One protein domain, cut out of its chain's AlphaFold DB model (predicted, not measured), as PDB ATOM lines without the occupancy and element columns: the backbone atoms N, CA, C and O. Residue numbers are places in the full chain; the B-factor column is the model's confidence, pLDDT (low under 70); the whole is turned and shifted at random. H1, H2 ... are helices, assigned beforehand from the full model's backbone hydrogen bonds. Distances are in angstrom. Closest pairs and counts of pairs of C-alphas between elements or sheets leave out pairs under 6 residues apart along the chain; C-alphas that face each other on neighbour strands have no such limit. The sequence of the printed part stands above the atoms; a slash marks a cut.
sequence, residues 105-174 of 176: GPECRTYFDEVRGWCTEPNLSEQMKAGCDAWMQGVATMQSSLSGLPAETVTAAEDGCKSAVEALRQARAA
ATOM      1  N   GLY A 105      -2.255 -23.356   8.732       82.38
ATOM      2  CA  GLY A 105      -1.159 -23.185   7.797       82.38
ATOM      3  C   GLY A 105      -1.256 -21.840   7.060       82.38
ATOM      4  O   GLY A 105      -2.138 -21.005   7.312       82.38
ATOM      5  N   PRO A 106      -0.255 -21.539   6.218       85.06
ATOM      6  CA  PRO A 106      -0.168 -20.261   5.519       85.06
ATOM      7  C   PRO A 106      -1.355 -19.995   4.582       85.06
ATOM      8  O   PRO A 106      -1.742 -18.833   4.441       85.06
ATOM      9  N   GLU A 107      -1.957 -21.022   3.981       90.62
ATOM     10  CA  GLU A 107      -3.051 -20.853   3.024       90.62
ATOM     11  C   GLU A 107      -4.344 -20.460   3.742       90.62
ATOM     12  O   GLU A 107      -4.994 -19.489   3.350       90.62
ATOM     13  N   CYS A 108      -4.692 -21.126   4.850       89.38
ATOM     14  CA  CYS A 108      -5.872 -20.744   5.628       89.38
ATOM     15  C   CYS A 108      -5.731 -19.372   6.281       89.38
ATOM     16  O   CYS A 108      -6.684 -18.593   6.263       89.38
ATOM     17  N   ARG A 109      -4.542 -19.012   6.782       88.25
ATOM     18  CA  ARG A 109      -4.305 -17.640   7.265       88.25
ATOM     19  C   ARG A 109      -4.521 -16.607   6.163       88.25
ATOM     20  O   ARG A 109      -5.234 -15.633   6.382       88.25
ATOM     21  N   THR A 110      -3.976 -16.860   4.971       91.81
ATOM     22  CA  THR A 110      -4.168 -15.986   3.805       91.81
ATOM     23  C   THR A 110      -5.649 -15.853   3.458       91.81
ATOM     24  O   THR A 110      -6.126 -14.742   3.248       91.81
ATOM     25  N   TYR A 111      -6.399 -16.959   3.459       92.50
ATOM     26  CA  TYR A 111      -7.843 -16.937   3.230       92.50
ATOM     27  C   TYR A 111      -8.575 -16.037   4.228       92.50
ATOM     28  O   TYR A 111      -9.333 -15.155   3.822       92.50
ATOM     29  N   PHE A 112      -8.327 -16.216   5.526       91.94
ATOM     30  CA  PHE A 112      -9.002 -15.442   6.569       91.94
ATOM     31  C   PHE A 112      -8.684 -13.951   6.469       91.94
ATOM     32  O   PHE A 112      -9.583 -13.116   6.587       91.94
ATOM     33  N   ASP A 113      -7.419 -13.616   6.222       90.12
ATOM     34  CA  ASP A 113      -6.982 -12.230   6.094       90.12
ATOM     35  C   ASP A 113      -7.521 -11.577   4.820       90.12
ATOM     36  O   ASP A 113      -7.901 -10.407   4.855       90.12
ATOM     37  N   GLU A 114      -7.638 -12.309   3.708       93.25
ATOM     38  CA  GLU A 114      -8.246 -11.772   2.490       93.25
ATOM     39  C   GLU A 114      -9.754 -11.568   2.614       93.25
ATOM     40  O   GLU A 114     -10.254 -10.547   2.138       93.25
ATOM     41  N   VAL A 115     -10.477 -12.486   3.265       92.12
ATOM     42  CA  VAL A 115     -11.909 -12.301   3.549       92.12
ATOM     43  C   VAL A 115     -12.102 -11.078   4.439       92.12
ATOM     44  O   VAL A 115     -12.862 -10.179   4.083       92.12
ATOM     45  N   ARG A 116     -11.360 -10.983   5.552       91.94
ATOM     46  CA  ARG A 116     -11.434  -9.836   6.470       91.94
ATOM     47  C   ARG A 116     -11.052  -8.532   5.773       91.94
ATOM     48  O   ARG A 116     -11.738  -7.521   5.920       91.94
ATOM     49  N   GLY A 117      -9.972  -8.556   4.999       90.31
ATOM     50  CA  GLY A 117      -9.475  -7.407   4.254       90.31
ATOM     51  C   GLY A 117     -10.482  -6.930   3.218       90.31
ATOM     52  O   GLY A 117     -10.781  -5.744   3.170       90.31
ATOM     53  N   TRP A 118     -11.066  -7.842   2.438       89.50
ATOM     54  CA  TRP A 118     -12.094  -7.469   1.474       89.50
ATOM     55  C   TRP A 118     -13.329  -6.908   2.173       89.50
ATOM     56  O   TRP A 118     -13.784  -5.833   1.802       89.50
ATOM     57  N   CYS A 119     -13.807  -7.574   3.227       91.50
ATOM     58  CA  CYS A 119     -15.004  -7.181   3.964       91.50
ATOM     59  C   CYS A 119     -14.891  -5.872   4.749       91.50
ATOM     60  O   CYS A 119     -15.904  -5.315   5.167       91.50
ATOM     61  N   THR A 120     -13.678  -5.346   4.894       91.44
ATOM     62  CA  THR A 120     -13.412  -4.036   5.498       91.44
ATOM     63  C   THR A 120     -13.089  -2.953   4.464       91.44
ATOM     64  O   THR A 120     -12.808  -1.815   4.844       91.44
ATOM     65  N   GLU A 121     -13.163  -3.244   3.157       90.50
ATOM     66  CA  GLU A 121     -12.918  -2.233   2.126       90.50
ATOM     67  C   GLU A 121     -14.013  -1.149   2.127       90.50
ATOM     68  O   GLU A 121     -15.209  -1.452   2.063       90.50
ATOM     69  N   PRO A 122     -13.635   0.144   2.115       86.81
ATOM     70  CA  PRO A 122     -14.595   1.243   2.243       86.81
ATOM     71  C   PRO A 122     -15.582   1.324   1.068       86.81
ATOM     72  O   PRO A 122     -16.702   1.810   1.231       86.81
ATOM     73  N   ASN A 123     -15.188   0.811  -0.101       86.75
ATOM     74  CA  ASN A 123     -15.914   0.956  -1.365       86.75
ATOM     75  C   ASN A 123     -16.726  -0.290  -1.763       86.75
ATOM     76  O   ASN A 123     -17.102  -0.430  -2.925       86.75
ATOM     77  N   LEU A 124     -17.000  -1.202  -0.827       86.12
ATOM     78  CA  LEU A 124     -17.909  -2.325  -1.066       86.12
ATOM     79  C   LEU A 124     -19.339  -1.843  -1.349       86.12
ATOM     80  O   LEU A 124     -19.861  -0.973  -0.642       86.12
ATOM     81  N   SER A 125     -20.004  -2.463  -2.328       87.00
ATOM     82  CA  SER A 125     -21.441  -2.260  -2.541       87.00
ATOM     83  C   SER A 125     -22.250  -2.802  -1.353       87.00
ATOM     84  O   SER A 125     -21.796  -3.700  -0.642       87.00
ATOM     85  N   GLU A 126     -23.465  -2.292  -1.132       85.31
ATOM     86  CA  GLU A 126     -24.325  -2.757  -0.027       85.31
ATOM     87  C   GLU A 126     -24.618  -4.260  -0.101       85.31
ATOM     88  O   GLU A 126     -24.594  -4.951   0.914       85.31
ATOM     89  N   GLN A 127     -24.811  -4.789  -1.313       81.69
ATOM     90  CA  GLN A 127     -25.027  -6.218  -1.527       81.69
ATOM     91  C   GLN A 127     -23.816  -7.055  -1.090       81.69
ATOM     92  O   GLN A 127     -23.984  -8.129  -0.519       81.69
ATOM     93  N   MET A 128     -22.595  -6.569  -1.331       83.25
ATOM     94  CA  MET A 128     -21.384  -7.274  -0.909       83.25
ATOM     95  C   MET A 128     -21.151  -7.154   0.595       83.25
ATOM     96  O   MET A 128     -20.756  -8.135   1.216       83.25
ATOM     97  N   LYS A 129     -21.454  -5.997   1.197       83.25
ATOM     98  CA  LYS A 129     -21.410  -5.826   2.658       83.25
ATOM     99  C   LYS A 129     -22.335  -6.819   3.362       83.25
ATOM    100  O   LYS A 129     -21.905  -7.470   4.303       83.25
ATOM    101  N   ALA A 130     -23.548  -7.020   2.846       81.81
ATOM    102  CA  ALA A 130     -24.468  -8.025   3.381       81.81
ATOM    103  C   ALA A 130     -23.923  -9.464   3.254       81.81
ATOM    104  O   ALA A 130     -24.145 -10.293   4.132       81.81
ATOM    105  N   GLY A 131     -23.187  -9.769   2.178       84.81
ATOM    106  CA  GLY A 131     -22.507 -11.060   2.020       84.81
ATOM    107  C   GLY A 131     -21.309 -11.242   2.959       84.81
ATOM    108  O   GLY A 131     -20.984 -12.366   3.342       84.81
ATOM    109  N   CYS A 132     -20.675 -10.143   3.360       88.56
ATOM    110  CA  CYS A 132     -19.494 -10.159   4.209       88.56
ATOM    111  C   CYS A 132     -19.759 -10.642   5.631       88.56
ATOM    112  O   CYS A 132     -18.928 -11.375   6.163       88.56
ATOM    113  N   ASP A 133     -20.916 -10.330   6.214       83.75
ATOM    114  CA  ASP A 133     -21.279 -10.837   7.542       83.75
ATOM    115  C   ASP A 133     -21.349 -12.373   7.548       83.75
ATOM    116  O   ASP A 133     -20.752 -13.035   8.399       83.75
ATOM    117  N   ALA A 134     -21.993 -12.954   6.530       83.12
ATOM    118  CA  ALA A 134     -22.082 -14.403   6.362       83.12
ATOM    119  C   ALA A 134     -20.706 -15.057   6.145       83.12
ATOM    120  O   ALA A 134     -20.422 -16.111   6.716       83.12
ATOM    121  N   TRP A 135     -19.828 -14.441   5.349       85.25
ATOM    122  CA  TRP A 135     -18.474 -14.964   5.148       85.25
ATOM    123  C   TRP A 135     -17.597 -14.864   6.386       85.25
ATOM    124  O   TRP A 135     -16.916 -15.833   6.717       85.25
ATOM    125  N   MET A 136     -17.632 -13.736   7.090       87.62
ATOM    126  CA  MET A 136     -16.901 -13.561   8.342       87.62
ATOM    127  C   MET A 136     -17.357 -14.581   9.391       87.62
ATOM    128  O   MET A 136     -16.519 -15.185  10.060       87.62
ATOM    129  N   GLN A 137     -18.661 -14.862   9.472       85.19
ATOM    130  CA  GLN A 137     -19.193 -15.907  10.346       85.19
ATOM    131  C   GLN A 137     -18.734 -17.316   9.926       85.19
ATOM    132  O   GLN A 137     -18.403 -18.141  10.781       85.19
ATOM    133  N   GLY A 138     -18.671 -17.595   8.621       84.75
ATOM    134  CA  GLY A 138     -18.135 -18.853   8.093       84.75
ATOM    135  C   GLY A 138     -16.652 -19.045   8.424       84.75
ATOM    136  O   GLY A 138     -16.258 -20.123   8.870       84.75
ATOM    137  N   VAL A 139     -15.844 -17.990   8.286       87.06
ATOM    138  CA  VAL A 139     -14.429 -17.984   8.688       87.06
ATOM    139  C   VAL A 139     -14.290 -18.256  10.183       87.06
ATOM    140  O   VAL A 139     -13.537 -19.150  10.556       87.06
ATOM    141  N   ALA A 140     -15.055 -17.564  11.031       84.12
ATOM    142  CA  ALA A 140     -15.026 -17.785  12.476       84.12
ATOM    143  C   ALA A 140     -15.409 -19.230  12.847       84.12
ATOM    144  O   ALA A 140     -14.742 -19.863  13.662       84.12
ATOM    145  N   THR A 141     -16.435 -19.781  12.190       82.12
ATOM    146  CA  THR A 141     -16.880 -21.169  12.395       82.12
ATOM    147  C   THR A 141     -15.807 -22.172  11.982       82.12
ATOM    148  O   THR A 141     -15.568 -23.155  12.678       82.12
ATOM    149  N   MET A 142     -15.129 -21.942  10.858       83.94
ATOM    150  CA  MET A 142     -14.017 -22.791  10.434       83.94
ATOM    151  C   MET A 142     -12.852 -22.701  11.423       83.94
ATOM    152  O   MET A 142     -12.297 -23.730  11.807       83.94
ATOM    153  N   GLN A 143     -12.537 -21.488  11.888       82.56
ATOM    154  CA  GLN A 143     -11.496 -21.242  12.881       82.56
ATOM    155  C   GLN A 143     -11.747 -21.988  14.198       82.56
ATOM    156  O   GLN A 143     -10.810 -22.555  14.760       82.56
ATOM    157  N   SER A 144     -12.998 -22.040  14.664       77.94
ATOM    158  CA  SER A 144     -13.362 -22.778  15.875       77.94
ATOM    159  C   SER A 144     -13.425 -24.291  15.646       77.94
ATOM    160  O   SER A 144     -12.916 -25.054  16.467       77.94
ATOM    161  N   SER A 145     -13.998 -24.738  14.524       73.44
ATOM    162  CA  SER A 145     -14.301 -26.156  14.271       73.44
ATOM    163  C   SER A 145     -13.066 -27.019  14.030       73.44
ATOM    164  O   SER A 145     -13.117 -28.224  14.264       73.44
ATOM    165  N   LEU A 146     -11.969 -26.428  13.549       68.88
ATOM    166  CA  LEU A 146     -10.725 -27.170  13.310       68.88
ATOM    167  C   LEU A 146      -9.685 -26.981  14.424       68.88
ATOM    168  O   LEU A 146      -8.580 -27.519  14.336       68.88
ATOM    169  N   SER A 147     -10.032 -26.259  15.493       64.62
ATOM    170  CA  SER A 147      -9.189 -26.177  16.685       64.62
ATOM    171  C   SER A 147      -9.118 -27.543  17.391       64.62
ATOM    172  O   SER A 147     -10.116 -28.241  17.546       64.62
ATOM    173  N   GLY A 148      -7.912 -27.967  17.774       62.31
ATOM    174  CA  GLY A 148      -7.653 -29.273  18.392       62.31
ATOM    175  C   GLY A 148      -7.642 -30.488  17.451       62.31
ATOM    176  O   GLY A 148      -7.557 -31.612  17.946       62.31
ATOM    177  N   LEU A 149      -7.718 -30.310  16.124       69.12
ATOM    178  CA  LEU A 149      -7.649 -31.430  15.178       69.12
ATOM    179  C   LEU A 149      -6.208 -31.891  14.885       69.12
ATOM    180  O   LEU A 149      -5.270 -31.095  14.978       69.12
ATOM    181  N   PRO A 150      -6.019 -33.165  14.482       71.81
ATOM    182  CA  PRO A 150      -4.720 -33.677  14.054       71.81
ATOM    183  C   PRO A 150      -4.131 -32.872  12.890       71.81
ATOM    184  O   PRO A 150      -4.859 -32.402  12.009       71.81
ATOM    185  N   ALA A 151      -2.800 -32.777  12.834       71.06
ATOM    186  CA  ALA A 151      -2.081 -32.031  11.800       71.06
ATOM    187  C   ALA A 151      -2.425 -32.486  10.365       71.06
ATOM    188  O   ALA A 151      -2.460 -31.658   9.449       71.06
ATOM    189  N   GLU A 152      -2.748 -33.769  10.151       71.88
ATOM    190  CA  GLU A 152      -3.212 -34.248   8.841       71.88
ATOM    191  C   GLU A 152      -4.538 -33.609   8.400       71.88
ATOM    192  O   GLU A 152      -4.741 -33.351   7.215       71.88
ATOM    193  N   THR A 153      -5.425 -33.299   9.348       74.31
ATOM    194  CA  THR A 153      -6.725 -32.684   9.060       74.31
ATOM    195  C   THR A 153      -6.553 -31.204   8.740       74.31
ATOM    196  O   THR A 153      -7.196 -30.692   7.827       74.31
ATOM    197  N   VAL A 154      -5.614 -30.535   9.419       75.50
ATOM    198  CA  VAL A 154      -5.204 -29.163   9.083       75.50
ATOM    199  C   VAL A 154      -4.597 -29.113   7.680       75.50
ATOM    200  O   VAL A 154      -4.942 -28.235   6.900       75.50
ATOM    201  N   THR A 155      -3.769 -30.094   7.312       79.81
ATOM    202  CA  THR A 155      -3.180 -30.175   5.963       79.81
ATOM    203  C   THR A 155      -4.254 -30.313   4.879       79.81
ATOM    204  O   THR A 155      -4.189 -29.624   3.867       79.81
ATOM    205  N   ALA A 156      -5.279 -31.144   5.092       78.81
ATOM    206  CA  ALA A 156      -6.396 -31.243   4.152       78.81
ATOM    207  C   ALA A 156      -7.208 -29.934   4.063       78.81
ATOM    208  O   ALA A 156      -7.704 -29.581   2.992       78.81
ATOM    209  N   ALA A 157      -7.331 -29.197   5.173       85.00
ATOM    210  CA  ALA A 157      -7.989 -27.894   5.190       85.00
ATOM    211  C   ALA A 157      -7.203 -26.830   4.400       85.00
ATOM    212  O   ALA A 157      -7.824 -25.991   3.747       85.00
ATOM    213  N   GLU A 158      -5.867 -26.892   4.387       88.06
ATOM    214  CA  GLU A 158      -5.015 -25.956   3.636       88.06
ATOM    215  C   GLU A 158      -5.304 -25.965   2.129       88.06
ATOM    216  O   GLU A 158      -5.437 -24.898   1.530       88.06
ATOM    217  N   ASP A 159      -5.484 -27.138   1.516       86.94
ATOM    218  CA  ASP A 159      -5.838 -27.241   0.090       86.94
ATOM    219  C   ASP A 159      -7.209 -26.605  -0.208       86.94
ATOM    220  O   ASP A 159      -7.411 -25.949  -1.241       86.94
ATOM    221  N   GLY A 160      -8.153 -26.759   0.727       89.19
ATOM    222  CA  GLY A 160      -9.459 -26.108   0.668       89.19
ATOM    223  C   GLY A 160      -9.341 -24.587   0.757       89.19
ATOM    224  O   GLY A 160      -9.895 -23.872  -0.079       89.19
ATOM    225  N   CYS A 161      -8.565 -24.088   1.720       91.44
ATOM    226  CA  CYS A 161      -8.314 -22.662   1.901       91.44
ATOM    227  C   CYS A 161      -7.612 -22.032   0.695       91.44
ATOM    228  O   CYS A 161      -8.016 -20.961   0.247       91.44
ATOM    229  N   LYS A 162      -6.621 -22.714   0.113       92.25
ATOM    230  CA  LYS A 162      -5.946 -22.264  -1.108       92.25
ATOM    231  C   LYS A 162      -6.931 -22.088  -2.263       92.25
ATOM    232  O   LYS A 162      -6.971 -21.037  -2.902       92.25
ATOM    233  N   SER A 163      -7.775 -23.093  -2.490       90.75
ATOM    234  CA  SER A 163      -8.815 -23.039  -3.523       90.75
ATOM    235  C   SER A 163      -9.809 -21.898  -3.260       90.75
ATOM    236  O   SER A 163     -10.227 -21.199  -4.185       90.75
ATOM    237  N   ALA A 164     -10.156 -21.667  -1.991       91.31
ATOM    238  CA  ALA A 164     -11.048 -20.588  -1.583       91.31
ATOM    239  C   ALA A 164     -10.429 -19.196  -1.799       91.31
ATOM    240  O   ALA A 164     -11.129 -18.297  -2.262       91.31
ATOM    241  N   VAL A 165      -9.128 -19.017  -1.539       91.19
ATOM    242  CA  VAL A 165      -8.388 -17.780  -1.856       91.19
ATOM    243  C   VAL A 165      -8.432 -17.492  -3.351       91.19
ATOM    244  O   VAL A 165      -8.741 -16.374  -3.759       91.19
ATOM    245  N   GLU A 166      -8.145 -18.489  -4.187       90.94
ATOM    246  CA  GLU A 166      -8.171 -18.317  -5.641       90.94
ATOM    247  C   GLU A 166      -9.567 -17.915  -6.132       90.94
ATOM    248  O   GLU A 166      -9.698 -16.951  -6.892       90.94
ATOM    249  N   ALA A 167     -10.612 -18.582  -5.637       88.56
ATOM    250  CA  ALA A 167     -11.997 -18.236  -5.947       88.56
ATOM    251  C   ALA A 167     -12.359 -16.815  -5.481       88.56
ATOM    252  O   ALA A 167     -12.982 -16.060  -6.230       88.56
ATOM    253  N   LEU A 168     -11.927 -16.418  -4.277       88.38
ATOM    254  CA  LEU A 168     -12.155 -15.079  -3.737       88.38
ATOM    255  C   LEU A 168     -11.503 -14.013  -4.619       88.38
ATOM    256  O   LEU A 168     -12.147 -13.040  -5.005       88.38
ATOM    257  N   ARG A 169     -10.238 -14.212  -5.000       90.69
ATOM    258  CA  ARG A 169      -9.500 -13.293  -5.877       90.69
ATOM    259  C   ARG A 169     -10.155 -13.168  -7.250       90.69
ATOM    260  O   ARG A 169     -10.269 -12.054  -7.761       90.69
ATOM    261  N   GLN A 170     -10.616 -14.276  -7.829       89.31
ATOM    262  CA  GLN A 170     -11.341 -14.267  -9.104       89.31
ATOM    263  C   GLN A 170     -12.664 -13.504  -8.996       89.31
ATOM    264  O   GLN A 170     -12.943 -12.648  -9.836       89.31
ATOM    265  N   ALA A 171     -13.445 -13.755  -7.942       84.38
ATOM    266  CA  ALA A 171     -14.688 -13.032  -7.692       84.38
ATOM    267  C   ALA A 171     -14.428 -11.527  -7.539       84.38
ATOM    268  O   ALA A 171     -15.083 -10.719  -8.191       84.38
ATOM    269  N   ARG A 172     -13.415 -11.139  -6.756       84.94
ATOM    270  CA  ARG A 172     -13.013  -9.733  -6.587       84.94
ATOM    271  C   ARG A 172     -12.595  -9.081  -7.900       84.94
ATOM    272  O   ARG A 172     -12.937  -7.927  -8.132       84.94
ATOM    273  N   ALA A 173     -11.866  -9.799  -8.752       86.62
ATOM    274  CA  ALA A 173     -11.455  -9.297 -10.059       86.62
ATOM    275  C   ALA A 173     -12.645  -9.087 -11.007       86.62
ATOM    276  O   ALA A 173     -12.648  -8.113 -11.749       86.62
ATOM    277  N   ALA A 174     -13.662  -9.952 -10.956       83.50
ATOM    278  CA  ALA A 174     -14.870  -9.835 -11.778       83.50
ATOM    279  C   ALA A 174     -15.805  -8.683 -11.357       83.50
ATOM    280  O   ALA A 174     -16.716  -8.324 -12.097       83.50
TER     281      ALA A 174
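What this domain is: This is residues 105 to 174 of the 176 residues of an uncharacterized protein of Deltaproteobacteria bacterium CG_4_9_14_3_um_filter_63_12 (UniProt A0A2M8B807). Three helices make an elongated body in which the shortest, H1, bridges the two longer ones: H2 folds back along H1 as a helical hairpin, and H3 packs on H1 with residues 157 to 168 alone. H2 and H3 are apart, though a tight link joins them at one end. The printed part has 70 residues, with three named helices in the order H1, H2, H3, no named strand, and the class all helix. It is only just compact, close to loose, with a radius of gyration of the C-alphas of 12.8 A, and it spans 39 by 21 by 13 A.

How they stand to each other: H1, residues 106 to 119, touches H2, residues 126 to 145, and the two form a hairpin. Their closest C-alphas, those of Cys 119 and Cys 132, are 5.4 A apart. They run opposite ways at a shallow tilt of 30 degrees. H3, residues 151 to 174, touches H1 with residues 157 to 168 alone, and the closest C-alphas, those of Cys 108 and Cys 161, are 4.9 A apart. H1 and H3 run the same way at a tilt of 36 degrees, only just steep. H2 and H3 are apart. Every O i to N i+4 pair is within hydrogen-bond range in H1, against 14 of 16 in H2 and 18 of 20 in H3.

Where its parts are: H1 begins at C-alpha 106, (-0.168, -20.261, 5.519), and is 19.8 A long from first to last C-alpha. H2 measures 29.2 A and ends at C-alpha 145, (-14.301, -26.156, 14.271). H3 measures 34.8 A and ends at C-alpha 174, (-14.870, -9.835, -11.778).

The domain as a whole: The two C-alphas farthest apart, those of Asn 123 and Pro 150, are 39.5 A apart. The printed part has no cut. The link from H1 to H2 is short, with 6 residues, and the link from H2 to H3 is tight, with 5. The mean pLDDT of the printed part is 84.7, and residues 146 to 149 are under 70.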